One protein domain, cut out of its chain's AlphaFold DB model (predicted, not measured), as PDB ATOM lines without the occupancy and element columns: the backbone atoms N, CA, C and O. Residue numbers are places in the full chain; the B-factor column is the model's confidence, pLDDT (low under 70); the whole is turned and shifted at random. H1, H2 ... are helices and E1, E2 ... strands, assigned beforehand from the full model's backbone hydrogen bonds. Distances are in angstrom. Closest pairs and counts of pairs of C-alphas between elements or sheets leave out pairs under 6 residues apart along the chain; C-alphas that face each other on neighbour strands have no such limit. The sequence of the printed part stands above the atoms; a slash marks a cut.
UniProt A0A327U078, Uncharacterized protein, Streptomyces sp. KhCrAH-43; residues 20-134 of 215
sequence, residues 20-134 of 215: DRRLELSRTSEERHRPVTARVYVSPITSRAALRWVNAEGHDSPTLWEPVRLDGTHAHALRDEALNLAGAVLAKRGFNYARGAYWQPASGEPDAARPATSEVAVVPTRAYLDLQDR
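AT A GLANCE: This is residues 20 to 134 of the 215 residues of an uncharacterized protein of Streptomyces sp. KhCrAH-43 (UniProt A0A327U078). A strongly twisted sheet of five strands curls round one helix, H2, like part of a barrel. At one end of this body lie the helices H1 and H3, running opposite ways, and residues 20 to 26 of H1 stick out. The printed part has 115 residues, in the order H1 E1 E2 E3 H2 E4 E5 H3; the sheet, E3 E2 E1 E5 E4, is antiparallel and the class is mixed, helices and strands. It is compact, with a radius of gyration of the C-alphas of 15.0 A, but elongated, spanning 50 by 27 by 24 A.

IN THESE COORDINATES: H1, residues 20 to 33, begins at C-alpha 20 (17.463, 27.712, 109.011) and is 19.8 A long. E1 is residues 35 to 42, 20.1 A, E2 residues 49 to 55, 19.9 A, and E3 residues 68 to 70. H2 is residues 80 to 92, 18.3 A, and E4 residues 95 to 97. E5 is residues 117 to 124, 21.9 A. H3, residues 126 to 134, ends at C-alpha 134 (14.620, 29.715, 121.717).

HOW THE PARTS SIT: E1, E2 and E3 form a meander, each strand the antiparallel neighbour of the one before, with N 39 and O 52 at 2.9 A and N 68 and O 51 at 2.9 A. E5 pairs with E1, N 120 and O 38 at 2.9 A, and further along with E4, N 123 and O 96 at 2.9 A. H2 is on the sheet in two layers, a helix on one face; the C-alphas of Leu 51 and Ala 86, the closest of E2 and H2, are 6.3 A apart. H3 only grazes the sheet. H1 and H3 are close but not clearly touching, C-alphas 27 and 132 being closest at 7.7 A. In H1, H2 and H3 every O i to N i+4 pair is within hydrogen-bond range.

THE WHOLE: The C-alphas farthest apart, of Asp 20 and Ala 113, are 50.1 A apart. The printed part has no cut. The links E2 to E3 and E4 to E5 are long. The pLDDT is under 70 at residues 63, 65 and 75 to 78.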
ATOM      1  N   ASP A  20      16.467  28.349 108.142       90.19
ATOM      2  CA  ASP A  20      17.463  27.712 109.011       90.19
ATOM      3  C   ASP A  20      18.848  28.347 108.854       90.19
ATOM      4  O   ASP A  20      19.521  28.660 109.837       90.19
ATOM      5  N   ARG A  21      19.246  28.651 107.611       92.19
ATOM      6  CA  ARG A  21      20.536  29.295 107.344       92.19
ATOM      7  C   ARG A  21      20.560  30.744 107.828       92.19
ATOM      8  O   ARG A  21      21.588  31.211 108.316       92.19
ATOM      9  N   ARG A  22      19.444  31.469 107.716       91.94
ATOM     10  CA  ARG A  22      19.321  32.831 108.265       91.94
ATOM     11  C   ARG A  22      19.404  32.830 109.789       91.94
ATOM     12  O   ARG A  22      20.033  33.729 110.351       91.94
ATOM     13  N   LEU A  23      18.785  31.850 110.445       93.06
ATOM     14  CA  LEU A  23      18.822  31.695 111.898       93.06
ATOM     15  C   LEU A  23      20.229  31.335 112.375       93.06
ATOM     16  O   LEU A  23      20.721  31.963 113.306       93.06
ATOM     17  N   GLU A  24      20.919  30.424 111.688       94.44
ATOM     18  CA  GLU A  24      22.302  30.046 112.004       94.44
ATOM     19  C   GLU A  24      23.282  31.226 111.864       94.44
ATOM     20  O   GLU A  24      24.102  31.474 112.753       94.44
ATOM     21  N   LEU A  25      23.168  32.011 110.784       93.56
ATOM     22  CA  LEU A  25      23.966  33.230 110.607       93.56
ATOM     23  C   LEU A  25      23.661  34.266 111.694       93.56
ATOM     24  O   LEU A  25      24.572  34.919 112.205       93.56
ATOM     25  N   SER A  26      22.388  34.401 112.066       92.56
ATOM     26  CA  SER A  26      21.963  35.324 113.122       92.56
ATOM     27  C   SER A  26      22.473  34.886 114.494       92.56
ATOM     28  O   SER A  26      22.941  35.733 115.252       92.56
ATOM     29  N   ARG A  27      22.465  33.577 114.783       94.75
ATOM     30  CA  ARG A  27      23.052  32.977 115.989       94.75
ATOM     31  C   ARG A  27      24.552  33.235 116.057       94.75
ATOM     32  O   ARG A  27      25.032  33.770 117.044       94.75
ATOM     33  N   THR A  28      25.273  32.931 114.981       94.00
ATOM     34  CA  THR A  28      26.725  33.154 114.898       94.00
ATOM     35  C   THR A  28      27.067  34.633 115.093       94.00
ATOM     36  O   THR A  28      28.023  34.984 115.784       94.00
ATOM     37  N   SER A  29      26.268  35.523 114.497       91.94
ATOM     38  CA  SER A  29      26.421  36.965 114.679       91.94
ATOM     39  C   SER A  29      26.148  37.391 116.124       91.94
ATOM     40  O   SER A  29      26.922  38.172 116.673       91.94
ATOM     41  N   GLU A  30      25.098  36.871 116.766       93.62
ATOM     42  CA  GLU A  30      24.830  37.135 118.184       93.62
ATOM     43  C   GLU A  30      25.988  36.664 119.063       93.62
ATOM     44  O   GLU A  30      26.501  37.462 119.839       93.62
ATOM     45  N   GLU A  31      26.458  35.429 118.895       93.50
ATOM     46  CA  GLU A  31      27.560  34.858 119.679       93.50
ATOM     47  C   GLU A  31      28.844  35.688 119.550       93.50
ATOM     48  O   GLU A  31      29.504  35.967 120.553       93.50
ATOM     49  N   ARG A  32      29.166  36.151 118.334       91.81
ATOM     50  CA  ARG A  32      30.334  37.007 118.070       91.81
ATOM     51  C   ARG A  32      30.217  38.392 118.708       91.81
ATOM     52  O   ARG A  32      31.208  38.923 119.203       91.81
ATOM     53  N   HIS A  33      29.032  38.998 118.668       92.19
ATOM     54  CA  HIS A  33      28.819  40.375 119.132       92.19
ATOM     55  C   HIS A  33      28.181  40.455 120.525       92.19
ATOM     56  O   HIS A  33      27.754  41.539 120.958       92.19
ATOM     57  N   ARG A  34      28.116  39.321 121.228       93.38
ATOM     58  CA  ARG A  34      27.599  39.240 122.585       93.38
ATOM     59  C   ARG A  34      28.420  40.155 123.500       93.38
ATOM     60  O   ARG A  34      29.651  40.171 123.408       93.38
ATOM     61  N   PRO A  35      27.766  40.922 124.385       95.06
ATOM     62  CA  PRO A  35      28.475  41.748 125.348       95.06
ATOM     63  C   PRO A  35      29.396  40.929 126.252       95.06
ATOM     64  O   PRO A  35      28.977  39.913 126.811       95.06
ATOM     65  N   VAL A  36      30.616  41.425 126.440       96.38
ATOM     66  CA  VAL A  36      31.580  40.914 127.434       96.38
ATOM     67  C   VAL A  36      31.951  41.975 128.466       96.38
ATOM     68  O   VAL A  36      32.463  41.647 129.532       96.38
ATOM     69  N   THR A  37      31.640  43.240 128.178       96.50
ATOM     70  CA  THR A  37      31.882  44.371 129.070       96.50
ATOM     71  C   THR A  37      30.631  45.235 129.149       96.50
ATOM     72  O   THR A  37      29.956  45.489 128.150       96.50
ATOM     73  N   ALA A  38      30.317  45.702 130.349       96.12
ATOM     74  CA  ALA A  38      29.331  46.741 130.589       96.12
ATOM     75  C   ALA A  38      30.057  48.030 130.970       96.12
ATOM     76  O   ALA A  38      31.009  47.986 131.747       96.12
ATOM     77  N   ARG A  39      29.615  49.169 130.436       94.81
ATOM     78  CA  ARG A  39      30.245  50.473 130.652       94.81
ATOM     79  C   ARG A  39      29.212  51.492 131.099       94.81
ATOM     80  O   ARG A  39      28.195  51.666 130.431       94.81
ATOM     81  N   VAL A  40      29.479  52.182 132.198       93.81
ATOM     82  CA  VAL A  40      28.681  53.318 132.655       93.81
ATOM     83  C   VAL A  40      29.474  54.587 132.414       93.81
ATOM     84  O   VAL A  40      30.635  54.661 132.802       93.81
ATOM     85  N   TYR A  41      28.841  55.575 131.794       90.69
ATOM     86  CA  TYR A  41      29.399  56.911 131.597       90.69
ATOM     87  C   TYR A  41      28.507  57.954 132.266       90.69
ATOM     88  O   TYR A  41      27.295  57.955 132.033       90.69
ATOM     89  N   VAL A  42      29.101  58.848 133.053       89.56
ATOM     90  CA  VAL A  42      28.454  60.034 133.622       89.56
ATOM     91  C   VAL A  42      28.848  61.247 132.794       89.56
ATOM     92  O   VAL A  42      30.013  61.621 132.714       89.56
ATOM     93  N   SER A  43      27.854  61.901 132.202       85.94
ATOM     94  CA  SER A  43      28.071  63.151 131.479       85.94
ATOM     95  C   SER A  43      28.559  64.248 132.432       85.94
ATOM     96  O   SER A  43      27.838  64.572 133.379       85.94
ATOM     97  N   PRO A  44      29.703  64.903 132.171       80.50
ATOM     98  CA  PRO A  44      30.179  66.001 133.006       80.50
ATOM     99  C   PRO A  44      29.321  67.264 132.846       80.50
ATOM    100  O   PRO A  44      29.363  68.133 133.707       80.50
ATOM    101  N   ILE A  45      28.530  67.367 131.771       84.81
ATOM    102  CA  ILE A  45      27.679  68.530 131.481       84.81
ATOM    103  C   ILE A  45      26.311  68.382 132.147       84.81
ATOM    104  O   ILE A  45      25.773  69.331 132.706       84.81
ATOM    105  N   THR A  46      25.721  67.189 132.054       85.88
ATOM    106  CA  THR A  46      24.337  66.950 132.490       85.88
ATOM    107  C   THR A  46      24.243  66.149 133.777       85.88
ATOM    108  O   THR A  46      23.141  65.991 134.297       85.88
ATOM    109  N   SER A  47      25.363  65.615 134.273       84.50
ATOM    110  CA  SER A  47      25.423  64.765 135.466       84.50
ATOM    111  C   SER A  47      24.516  63.530 135.376       84.50
ATOM    112  O   SER A  47      24.132  62.947 136.385       84.50
ATOM    113  N   ARG A  48      24.150  63.112 134.157       87.88
ATOM    114  CA  ARG A  48      23.332  61.920 133.896       87.88
ATOM    115  C   ARG A  48      24.219  60.743 133.536       87.88
ATOM    116  O   ARG A  48      25.158  60.909 132.755       87.88
ATOM    117  N   ALA A  49      23.878  59.570 134.059       90.19
ATOM    118  CA  ALA A  49      24.569  58.330 133.747       90.19
ATOM    119  C   ALA A  49      23.845  57.533 132.655       90.19
ATOM    120  O   ALA A  49      22.615  57.537 132.559       90.19
ATOM    121  N   ALA A  50      24.616  56.824 131.839       91.81
ATOM    122  CA  ALA A  50      24.095  55.859 130.883       91.81
ATOM    123  C   ALA A  50      24.935  54.583 130.894       91.81
ATOM    124  O   ALA A  50      26.163  54.645 130.888       91.81
ATOM    125  N   LEU A  51      24.251  53.441 130.877       93.81
ATOM    126  CA  LEU A  51      24.830  52.115 130.719       93.81
ATOM    127  C   LEU A  51      24.854  51.725 129.237       93.81
ATOM    128  O   LEU A  51      23.857  51.882 128.527       93.81
ATOM    129  N   ARG A  52      25.983  51.175 128.795       93.19
ATOM    130  CA  ARG A  52      26.187  50.580 127.472       93.19
ATOM    131  C   ARG A  52      26.811  49.196 127.592       93.19
ATOM    132  O   ARG A  52      27.444  48.869 128.597       93.19
ATOM    133  N   TRP A  53      26.657  48.412 126.534       93.94
ATOM    134  CA  TRP A  53      27.230  47.080 126.397       93.94
ATOM    135  C   TRP A  53      28.274  47.086 125.298       93.94
ATOM    136  O   TRP A  53      28.017  47.594 124.212       93.94
ATOM    137  N   VAL A  54      29.414  46.473 125.574       93.31
ATOM    138  CA  VAL A  54      30.563  46.419 124.678       93.31
ATOM    139  C   VAL A  54      30.893  44.954 124.397       93.31
ATOM    140  O   VAL A  54      30.928  44.122 125.312       93.31
ATOM    141  N   ASN A  55      31.070  44.621 123.120       93.31
ATOM    142  CA  ASN A  55      31.456  43.279 122.687       93.31
ATOM    143  C   ASN A  55      32.972  43.047 122.851       93.31
ATOM    144  O   ASN A  55      33.716  43.939 123.254       93.31
ATOM    145  N   ALA A  56      33.444  41.843 122.526       91.94
ATOM    146  CA  ALA A  56      34.863  41.493 122.648       91.94
ATOM    147  C   ALA A  56      35.797  42.312 121.735       91.94
ATOM    148  O   ALA A  56      36.989  42.404 122.009       91.94
ATOM    149  N   GLU A  57      35.263  42.926 120.677       89.44
ATOM    150  CA  GLU A  57      36.009  43.792 119.756       89.44
ATOM    151  C   GLU A  57      36.098  45.248 120.259       89.44
ATOM    152  O   GLU A  57      36.742  46.077 119.625       89.44
ATOM    153  N   GLY A  58      35.465  45.580 121.392       86.75
ATOM    154  CA  GLY A  58      35.436  46.944 121.928       86.75
ATOM    155  C   GLY A  58      34.351  47.839 121.316       86.75
ATOM    156  O   GLY A  58      34.302  49.032 121.620       86.75
ATOM    157  N   HIS A  59      33.467  47.281 120.488       86.69
ATOM    158  CA  HIS A  59      32.361  47.999 119.858       86.69
ATOM    159  C   HIS A  59      31.092  47.952 120.717       86.69
ATOM    160  O   HIS A  59      30.827  46.952 121.393       86.69
ATOM    161  N   ASP A  60      30.274  49.009 120.644       85.62
ATOM    162  CA  ASP A  60      28.924  49.004 121.220       85.62
ATOM    163  C   ASP A  60      28.136  47.816 120.629       85.62
ATOM    164  O   ASP A  60      28.132  47.589 119.415       85.62
ATOM    165  N   SER A  61      27.500  47.012 121.488       77.25
ATOM    166  CA  SER A  61      26.845  45.779 121.044       77.25
ATOM    167  C   SER A  61      25.662  46.104 120.124       77.25
ATOM    168  O   SER A  61      24.720  46.769 120.564       77.25
ATOM    169  N   PRO A  62      25.616  45.567 118.891       70.19
ATOM    170  CA  PRO A  62      24.512  45.806 117.961       70.19
ATOM    171  C   PRO A  62      23.189  45.211 118.464       70.19
ATOM    172  O   PRO A  62      22.115  45.611 118.024       70.19
ATOM    173  N   THR A  63      23.248  44.265 119.407       68.06
ATOM    174  CA  THR A  63      22.062  43.638 120.009       68.06
ATOM    175  C   THR A  63      21.429  44.481 121.122       68.06
ATOM    176  O   THR A  63      20.254  44.293 121.431       68.06
ATOM    177  N   LEU A  64      22.191  45.416 121.704       76.50
ATOM    178  CA  LEU A  64      21.810  46.288 122.822       76.50
ATOM    179  C   LEU A  64      22.370  47.705 122.595       76.50
ATOM    180  O   LEU A  64      23.009  48.286 123.471       76.50
ATOM    181  N   TRP A  65      22.173  48.231 121.386       69.00
ATOM    182  CA  TRP A  65      22.821  49.459 120.920       69.00
ATOM    183  C   TRP A  65      22.281  50.729 121.590       69.00
ATOM    184  O   TRP A  65      22.977  51.740 121.628       69.00
ATOM    185  N   GLU A  66      21.061  50.695 122.134       79.25
ATOM    186  CA  GLU A  66      20.484  51.834 122.845       79.25
ATOM    187  C   GLU A  66      21.063  51.951 124.263       79.25
ATOM    188  O   GLU A  66      20.850  51.060 125.097       79.25
ATOM    189  N   PRO A  67      21.750  53.063 124.590       83.00
ATOM    190  CA  PRO A  67      22.212  53.305 125.946       83.00
ATOM    191  C   PRO A  67      21.027  53.396 126.907       83.00
ATOM    192  O   PRO A  67      20.091  54.172 126.689       83.00
ATOM    193  N   VAL A  68      21.090  52.662 128.016       90.12
ATOM    194  CA  VAL A  68      20.067  52.752 129.061       90.12
ATOM    195  C   VAL A  68      20.431  53.895 129.991       90.12
ATOM    196  O   VAL A  68      21.452  53.850 130.677       90.12
ATOM    197  N   ARG A  69      19.593  54.933 130.017       89.94
ATOM    198  CA  ARG A  69      19.716  56.014 130.999       89.94
ATOM    199  C   ARG A  69      19.475  55.447 132.392       89.94
ATOM    200  O   ARG A  69      18.511  54.715 132.598       89.94
ATOM    201  N   LEU A  70      20.364  55.781 133.315       89.06
ATOM    202  CA  LEU A  70      20.186  55.472 134.725       89.06
ATOM    203  C   LEU A  70      19.520  56.684 135.372       89.06
ATOM    204  O   LEU A  70      19.919  57.823 135.117       89.06
ATOM    205  N   ASP A  71      18.467  56.431 136.140       83.69
ATOM    206  CA  ASP A  71      17.703  57.491 136.785       83.69
ATOM    207  C   ASP A  71      18.541  58.208 137.849       83.69
ATOM    208  O   ASP A  71      19.357  57.599 138.539       83.69
ATOM    209  N   GLY A  72      18.297  59.511 137.993       77.50
ATOM    210  CA  GLY A  72      18.971  60.367 138.967       77.50
ATOM    211  C   GLY A  72      20.009  61.319 138.369       77.50
ATOM    212  O   GLY A  72      20.232  61.389 137.157       77.50
ATOM    213  N   THR A  73      20.617  62.102 139.262       76.06
ATOM    214  CA  THR A  73      21.696  63.047 138.955       76.06
ATOM    215  C   THR A  73      22.917  62.646 139.768       76.06
ATOM    216  O   THR A  73      22.887  62.656 140.997       76.06
ATOM    217  N   HIS A  74      24.009  62.319 139.091       74.38
ATOM    218  CA  HIS A  74      25.250  61.876 139.709       74.38
ATOM    219  C   HIS A  74      26.258  63.017 139.638       74.38
ATOM    220  O   HIS A  74      26.617  63.466 138.553       74.38
ATOM    221  N   ALA A  75      26.685  63.526 140.796       62.78
ATOM    222  CA  ALA A  75      27.588  64.670 140.897       62.78
ATOM    223  C   ALA A  75      28.976  64.346 140.308       62.78
ATOM    224  O   ALA A  75      29.863  63.925 141.046       62.78
ATOM    225  N   HIS A  76      29.115  64.515 138.988       57.47
ATOM    226  CA  HIS A  76      30.325  64.466 138.148       57.47
ATOM    227  C   HIS A  76      31.284  63.275 138.338       57.47
ATOM    228  O   HIS A  76      32.377  63.282 137.788       57.47
ATOM    229  N   ALA A  77      30.885  62.250 139.087       60.34
ATOM    230  CA  ALA A  77      31.649  61.040 139.324       60.34
ATOM    231  C   ALA A  77      30.687  59.865 139.502       60.34
ATOM    232  O   ALA A  77      29.583  60.020 140.043       60.34
ATOM    233  N   LEU A  78      31.125  58.687 139.064       65.19
ATOM    234  CA  LEU A  78      30.429  57.441 139.349       65.19
ATOM    235  C   LEU A  78      30.430  57.195 140.856       65.19
ATOM    236  O   LEU A  78      31.473  57.089 141.491       65.19
ATOM    237  N   ARG A  79      29.228  57.150 141.427       71.06
ATOM    238  CA  ARG A  79      28.994  56.750 142.815       71.06
ATOM    239  C   ARG A  79      28.348  55.374 142.833       71.06
ATOM    240  O   ARG A  79      27.696  54.989 141.859       71.06
ATOM    241  N   ASP A  80      28.454  54.697 143.971       77.12
ATOM    242  CA  ASP A  80      27.893  53.361 144.202       77.12
ATOM    243  C   ASP A  80      26.429  53.240 143.759       77.12
ATOM    244  O   ASP A  80      26.028  52.216 143.221       77.12
ATOM    245  N   GLU A  81      25.629  54.302 143.895       82.06
ATOM    246  CA  GLU A  81      24.235  54.334 143.440       82.06
ATOM    247  C   GLU A  81      24.080  54.082 141.929       82.06
ATOM    248  O   GLU A  81      23.301  53.216 141.532       82.06
ATOM    249  N   ALA A  82      24.847  54.773 141.077       84.25
ATOM    250  CA  ALA A  82      24.793  54.575 139.626       84.25
ATOM    251  C   ALA A  82      25.248  53.159 139.241       84.25
ATOM    252  O   ALA A  82      24.654  52.520 138.375       84.25
ATOM    253  N   LEU A  83      26.282  52.653 139.914       88.44
ATOM    254  CA  LEU A  83      26.820  51.313 139.679       88.44
ATOM    255  C   LEU A  83      25.844  50.215 140.133       88.44
ATOM    256  O   LEU A  83      25.688  49.205 139.444       88.44
ATOM    257  N   ASN A  84      25.116  50.442 141.229       88.75
ATOM    258  CA  ASN A  84      24.050  49.562 141.706       88.75
ATOM    259  C   ASN A  84      22.852  49.550 140.746       88.75
ATOM    260  O   ASN A  84      22.352  48.476 140.397       88.75
ATOM    261  N   LEU A  85      22.422  50.720 140.259       91.12
ATOM    262  CA  LEU A  85      21.384  50.822 139.227       91.12
ATOM    263  C   LEU A  85      21.809  50.099 137.944       91.12
ATOM    264  O   LEU A  85      21.029  49.329 137.382       91.12
ATOM    265  N   ALA A  86      23.061  50.278 137.515       93.12
ATOM    266  CA  ALA A  86      23.621  49.558 136.378       93.12
ATOM    267  C   ALA A  86      23.604  48.039 136.605       93.12
ATOM    268  O   ALA A  86      23.163  47.302 135.725       93.12
ATOM    269  N   GLY A  87      24.000  47.566 137.792       94.00
ATOM    270  CA  GLY A  87      23.908  46.153 138.179       94.00
ATOM    271  C   GLY A  87      22.484  45.598 138.073       94.00
ATOM    272  O   GLY A  87      22.273  44.536 137.485       94.00
ATOM    273  N   ALA A  88      21.485  46.346 138.546       93.25
ATOM    274  CA  ALA A  88      20.080  45.955 138.430       93.25
ATOM    275  C   ALA A  88      19.607  45.891 136.965       93.25
ATOM    276  O   ALA A  88      18.859  44.982 136.592       93.25
ATOM    277  N   VAL A  89      20.043  46.830 136.117       94.38
ATOM    278  CA  VAL A  89      19.745  46.801 134.675       94.38
ATOM    279  C   VAL A  89      20.414  45.602 134.002       94.38
ATOM    280  O   VAL A  89      19.761  44.922 133.210       94.38
ATOM    281  N   LEU A  90      21.671  45.294 134.333       95.62
ATOM    282  CA  LEU A  90      22.382  44.128 133.799       95.62
ATOM    283  C   LEU A  90      21.649  42.825 134.126       95.62
ATOM    284  O   LEU A  90      21.366  42.049 133.211       95.62
ATOM    285  N   ALA A  91      21.241  42.644 135.384       94.50
ATOM    286  CA  ALA A  91      20.464  41.481 135.806       94.50
ATOM    287  C   ALA A  91      19.137  41.369 135.031       94.50
ATOM    288  O   ALA A  91      18.824  40.312 134.482       94.50
ATOM    289  N   LYS A  92      18.391  42.478 134.890       93.19
ATOM    290  CA  LYS A  92      17.147  42.528 134.091       93.19
ATOM    291  C   LYS A  92      17.362  42.211 132.609       93.19
ATOM    292  O   LYS A  92      16.438  41.742 131.951       93.19
ATOM    293  N   ARG A  93      18.553  42.483 132.071       93.88
ATOM    294  CA  ARG A  93      18.941  42.167 130.687       93.88
ATOM    295  C   ARG A  93      19.577  40.780 130.545       93.88
ATOM    296  O   ARG A  93      19.934  40.406 129.433       93.88
ATOM    297  N   GLY A  94      19.667  40.009 131.630       96.12
ATOM    298  CA  GLY A  94      20.149  38.634 131.612       96.12
ATOM    299  C   GLY A  94      21.669  38.502 131.693       96.12
ATOM    300  O   GLY A  94      22.192  37.490 131.230       96.12
ATOM    301  N   PHE A  95      22.373  39.468 132.288       97.19
ATOM    302  CA  PHE A  95      23.825  39.439 132.492       97.19
ATOM    303  C   PHE A  95      24.199  39.477 133.976       97.19
ATOM    304  O   PHE A  95      23.551  40.154 134.772       97.19
ATOM    305  N   ASN A  96      25.289  38.791 134.313       97.31
ATOM    306  CA  ASN A  96      25.954  38.846 135.615       97.31
ATOM    307  C   ASN A  96      27.363  39.423 135.463       97.31
ATOM    308  O   ASN A  96      27.919  39.437 134.365       97.31
ATOM    309  N   TYR A  97      27.974  39.835 136.573       97.44
ATOM    310  CA  TYR A  97      29.411  40.102 136.594       97.44
ATOM    311  C   TYR A  97      30.190  38.809 136.360       97.44
ATOM    312  O   TYR A  97      29.822  37.743 136.864       97.44
ATOM    313  N   ALA A  98      31.275  38.906 135.596       97.81
ATOM    314  CA  ALA A  98      32.239  37.822 135.508       97.81
ATOM    315  C   ALA A  98      32.824  37.532 136.903       97.81
ATOM    316  O   ALA A  98      32.845  38.390 137.789       97.81
ATOM    317  N   ARG A  99      33.302  36.304 137.123       96.75
ATOM    318  CA  ARG A  99      33.842  35.903 138.427       96.75
ATOM    319  C   ARG A  99      35.005  36.816 138.830       96.75
ATOM    320  O   ARG A  99      36.006  36.876 138.127       96.75
ATOM    321  N   GLY A 100      34.875  37.474 139.981       95.69
ATOM    322  CA  GLY A 100      35.888  38.395 140.511       95.69
ATOM    323  C   GLY A 100      35.910  39.773 139.844       95.69
ATOM    324  O   GLY A 100      36.735  40.598 140.224       95.69
ATOM    325  N   ALA A 101      35.021  40.042 138.884       96.25
ATOM    326  CA  ALA A 101      34.914  41.353 138.269       96.25
ATOM    327  C   ALA A 101      34.210  42.341 139.207       96.25
ATOM    328  O   ALA A 101      33.227  42.014 139.872       96.25
ATOM    329  N   TYR A 102      34.715  43.566 139.212       94.06
ATOM    330  CA  TYR A 102      34.134  44.719 139.878       94.06
ATOM    331  C   TYR A 102      34.270  45.928 138.951       94.06
ATOM    332  O   TYR A 102      35.025  45.894 137.977       94.06
ATOM    333  N   TRP A 103      33.507  46.981 139.226       93.69
ATOM    334  CA  TRP A 103      33.588  48.214 138.453       93.69
ATOM    335  C   TRP A 103      34.949  48.874 138.633       93.69
ATOM    336  O   TRP A 103      35.376  49.136 139.755       93.69
ATOM    337  N   GLN A 104      35.602  49.173 137.521       92.94
ATOM    338  CA  GLN A 104      36.896  49.845 137.482       92.94
ATOM    339  C   GLN A 104      36.849  51.016 136.496       92.94
ATOM    340  O   GLN A 104      36.027  50.985 135.576       92.94
ATOM    341  N   PRO A 105      37.694  52.050 136.656       92.31
ATOM    342  CA  PRO A 105      37.852  53.092 135.645       92.31
ATOM    343  C   PRO A 105      38.078  52.479 134.261       92.31
ATOM    344  O   PRO A 105      38.855  51.531 134.126       92.31
ATOM    345  N   ALA A 106      37.405  53.005 133.237       90.06
ATOM    346  CA  ALA A 106      37.671  52.572 131.872       90.06
ATOM    347  C   ALA A 106      39.107  52.934 131.463       90.06
ATOM    348  O   ALA A 106      39.668  53.938 131.915       90.06
ATOM    349  N   SER A 107      39.710  52.126 130.590       84.31
ATOM    350  CA  SER A 107      41.060  52.401 130.086       84.31
ATOM    351  C   SER A 107      41.149  53.801 129.464       84.31
ATOM    352  O   SER A 107      40.379  54.136 128.566       84.31
ATOM    353  N   GLY A 108      42.123  54.599 129.910       83.12
ATOM    354  CA  GLY A 108      42.334  55.972 129.438       83.12
ATOM    355  C   GLY A 108      41.573  57.053 130.216       83.12
ATOM    356  O   GLY A 108      41.656  58.219 129.838       83.12
ATOM    357  N   GLU A 109      40.865  56.703 131.295       84.31
ATOM    358  CA  GLU A 109      40.279  57.692 132.207       84.31
ATOM    359  C   GLU A 109      41.369  58.543 132.894       84.31
ATOM    360  O   GLU A 109      42.315  57.990 133.461       84.31
ATOM    361  N   PRO A 110      41.248  59.885 132.873       80.50
ATOM    362  CA  PRO A 110      42.274  60.785 133.400       80.50
ATOM    363  C   PRO A 110      42.319  60.835 134.935       80.50
ATOM    364  O   PRO A 110      43.370  61.128 135.500       80.50
ATOM    365  N   ASP A 111      41.203  60.550 135.612       80.94
ATOM    366  CA  ASP A 111      41.104  60.525 137.074       80.94
ATOM    367  C   ASP A 111      40.577  59.163 137.539       80.94
ATOM    368  O   ASP A 111      39.374  58.913 137.579       80.94
ATOM    369  N   ALA A 112      41.492  58.270 137.918       79.75
ATOM    370  CA  ALA A 112      41.134  56.949 138.429       79.75
ATOM    371  C   ALA A 112      40.399  56.999 139.782       79.75
ATOM    372  O   ALA A 112      39.712  56.039 140.130       79.75
ATOM    373  N   ALA A 113      40.527  58.090 140.549       78.38
ATOM    374  CA  ALA A 113      39.829  58.256 141.823       78.38
ATOM    375  C   ALA A 113      38.387  58.751 141.630       78.38
ATOM    376  O   ALA A 113      37.540  58.528 142.500       78.38
ATOM    377  N   ARG A 114      38.099  59.429 140.512       77.12
ATOM    378  CA  ARG A 114      36.762  59.930 140.149       77.12
ATOM    379  C   ARG A 114      36.496  59.759 138.652       77.12
ATOM    380  O   ARG A 114      36.333  60.754 137.943       77.12
ATOM    381  N   PRO A 115      36.424  58.514 138.163       83.88
ATOM    382  CA  PRO A 115      36.257  58.279 136.742       83.88
ATOM    383  C   PRO A 115      34.886  58.769 136.264       83.88
ATOM    384  O   PRO A 115      33.860  58.550 136.924       83.88
ATOM    385  N   ALA A 116      34.863  59.394 135.087       87.25
ATOM    386  CA  ALA A 116      33.614  59.690 134.385       87.25
ATOM    387  C   ALA A 116      33.024  58.411 133.774       87.25
ATOM    388  O   ALA A 116      31.803  58.285 133.645       87.25
ATOM    389  N   THR A 117      33.889  57.449 133.446       90.62
ATOM    390  CA  THR A 117      33.524  56.154 132.878       90.62
ATOM    391  C   THR A 117      34.063  55.005 133.715       90.62
ATOM    392  O   THR A 117      35.262  54.912 133.972       90.62
ATOM    393  N   SER A 118      33.205  54.060 134.079       93.19
ATOM    394  CA  SER A 118      33.634  52.786 134.660       93.19
ATOM    395  C   SER A 118      33.112  51.624 133.845       93.19
ATOM    396  O   SER A 118      32.060  51.704 133.210       93.19
ATOM    397  N   GLU A 119      33.847  50.527 133.874       95.38
ATOM    398  CA  GLU A 119      33.507  49.304 133.175       95.38
ATOM    399  C   GLU A 119      33.646  48.082 134.076       95.38
ATOM    400  O   GLU A 119      34.363  48.097 135.077       95.38
ATOM    401  N   VAL A 120      32.918  47.026 133.734       96.62
ATOM    402  CA  VAL A 120      32.973  45.733 134.415       96.62
ATOM    403  C   VAL A 120      32.820  44.624 133.387       96.62
ATOM    404  O   VAL A 120      32.014  44.728 132.457       96.62
ATOM    405  N   ALA A 121      33.583  43.547 133.553       97.88
ATOM    406  CA  ALA A 121      33.409  42.347 132.747       97.88
ATOM    407  C   ALA A 121      32.083  41.661 133.107       97.88
ATOM    408  O   ALA A 121      31.774  41.448 134.285       97.88
ATOM    409  N   VAL A 122      31.308  41.290 132.092       98.06
ATOM    410  CA  VAL A 122      30.002  40.641 132.237       98.06
ATOM    411  C   VAL A 122      29.954  39.320 131.490       98.06
ATOM    412  O   VAL A 122      30.652  39.108 130.502       98.06
ATOM    413  N   VAL A 123      29.093  38.428 131.962       97.81
ATOM    414  CA  VAL A 123      28.799  37.145 131.326       97.81
ATOM    415  C   VAL A 123      27.288  36.971 131.197       97.81
ATOM    416  O   VAL A 123      26.542  37.436 132.069       97.81
ATOM    417  N   PRO A 124      26.799  36.315 130.131       97.44
ATOM    418  CA  PRO A 124      25.385  35.995 130.021       97.44
ATOM    419  C   PRO A 124      24.973  35.035 131.142       97.44
ATOM    420  O   PRO A 124      25.716  34.136 131.539       97.44
ATOM    421  N   THR A 125      23.761  35.214 131.647       97.62
ATOM    422  CA  THR A 125      23.126  34.241 132.539       97.62
ATOM    423  C   THR A 125      22.616  33.043 131.744       97.62
ATOM    424  O   THR A 125      22.417  33.121 130.531       97.62
ATOM    425  N   ARG A 126      22.304  31.944 132.438       96.94
ATOM    426  CA  ARG A 126      21.619  30.802 131.821       96.94
ATOM    427  C   ARG A 126      20.300  31.210 131.153       96.94
ATOM    428  O   ARG A 126      20.068  30.826 130.020       96.94
ATOM    429  N   ALA A 127      19.496  32.054 131.802       96.19
ATOM    430  CA  ALA A 127      18.227  32.525 131.243       96.19
ATOM    431  C   ALA A 127      18.407  33.307 129.929       96.19
ATOM    432  O   ALA A 127      17.577  33.204 129.027       96.19
ATOM    433  N   TYR A 128      19.505  34.062 129.799       96.56
ATOM    434  CA  TYR A 128      19.861  34.720 128.542       96.56
ATOM    435  C   TYR A 128      20.225  33.713 127.453       96.56
ATOM    436  O   TYR A 128      19.746  33.840 126.331       96.56
ATOM    437  N   LEU A 129      21.045  32.710 127.775       96.12
ATOM    438  CA  LEU A 129      21.420  31.671 126.814       96.12
ATOM    439  C   LEU A 129      20.193  30.868 126.362       96.12
ATOM    440  O   LEU A 129      19.974  30.729 125.162       96.12
ATOM    441  N   ASP A 130      19.327  30.477 127.299       96.06
ATOM    442  CA  ASP A 130      18.074  29.782 126.998       96.06
ATOM    443  C   ASP A 130      17.152  30.645 126.102       96.06
ATOM    444  O   ASP A 130      16.460  30.126 125.224       96.06
ATOM    445  N   LEU A 131      17.133  31.974 126.294       95.75
ATOM    446  CA  LEU A 131      16.432  32.905 125.401       95.75
ATOM    447  C   LEU A 131      17.015  32.875 123.981       95.75
ATOM    448  O   LEU A 131      16.242  32.825 123.023       95.75
ATOM    449  N   GLN A 132      18.342  32.913 123.821       95.62
ATOM    450  CA  GLN A 132      18.958  32.860 122.488       95.62
ATOM    451  C   GLN A 132      18.701  31.519 121.798       95.62
ATOM    452  O   GLN A 132      18.358  31.506 120.615       95.62
ATOM    453  N   ASP A 133      18.754  30.409 122.539       95.50
ATOM    454  CA  ASP A 133      18.424  29.084 122.008       95.50
ATOM    455  C   ASP A 133      16.978  29.028 121.497       95.50
ATOM    456  O   ASP A 133      16.738  28.543 120.393       95.50
ATOM    457  N   ARG A 134      16.007  29.607 122.217       95.44
ATOM    458  CA  ARG A 134      14.620  29.715 121.717       95.44
ATOM    459  C   ARG A 134      14.499  30.674 120.530       95.44
ATOM    460  O   ARG A 134      13.750  30.421 119.584       95.44
TER     461      ARG A 134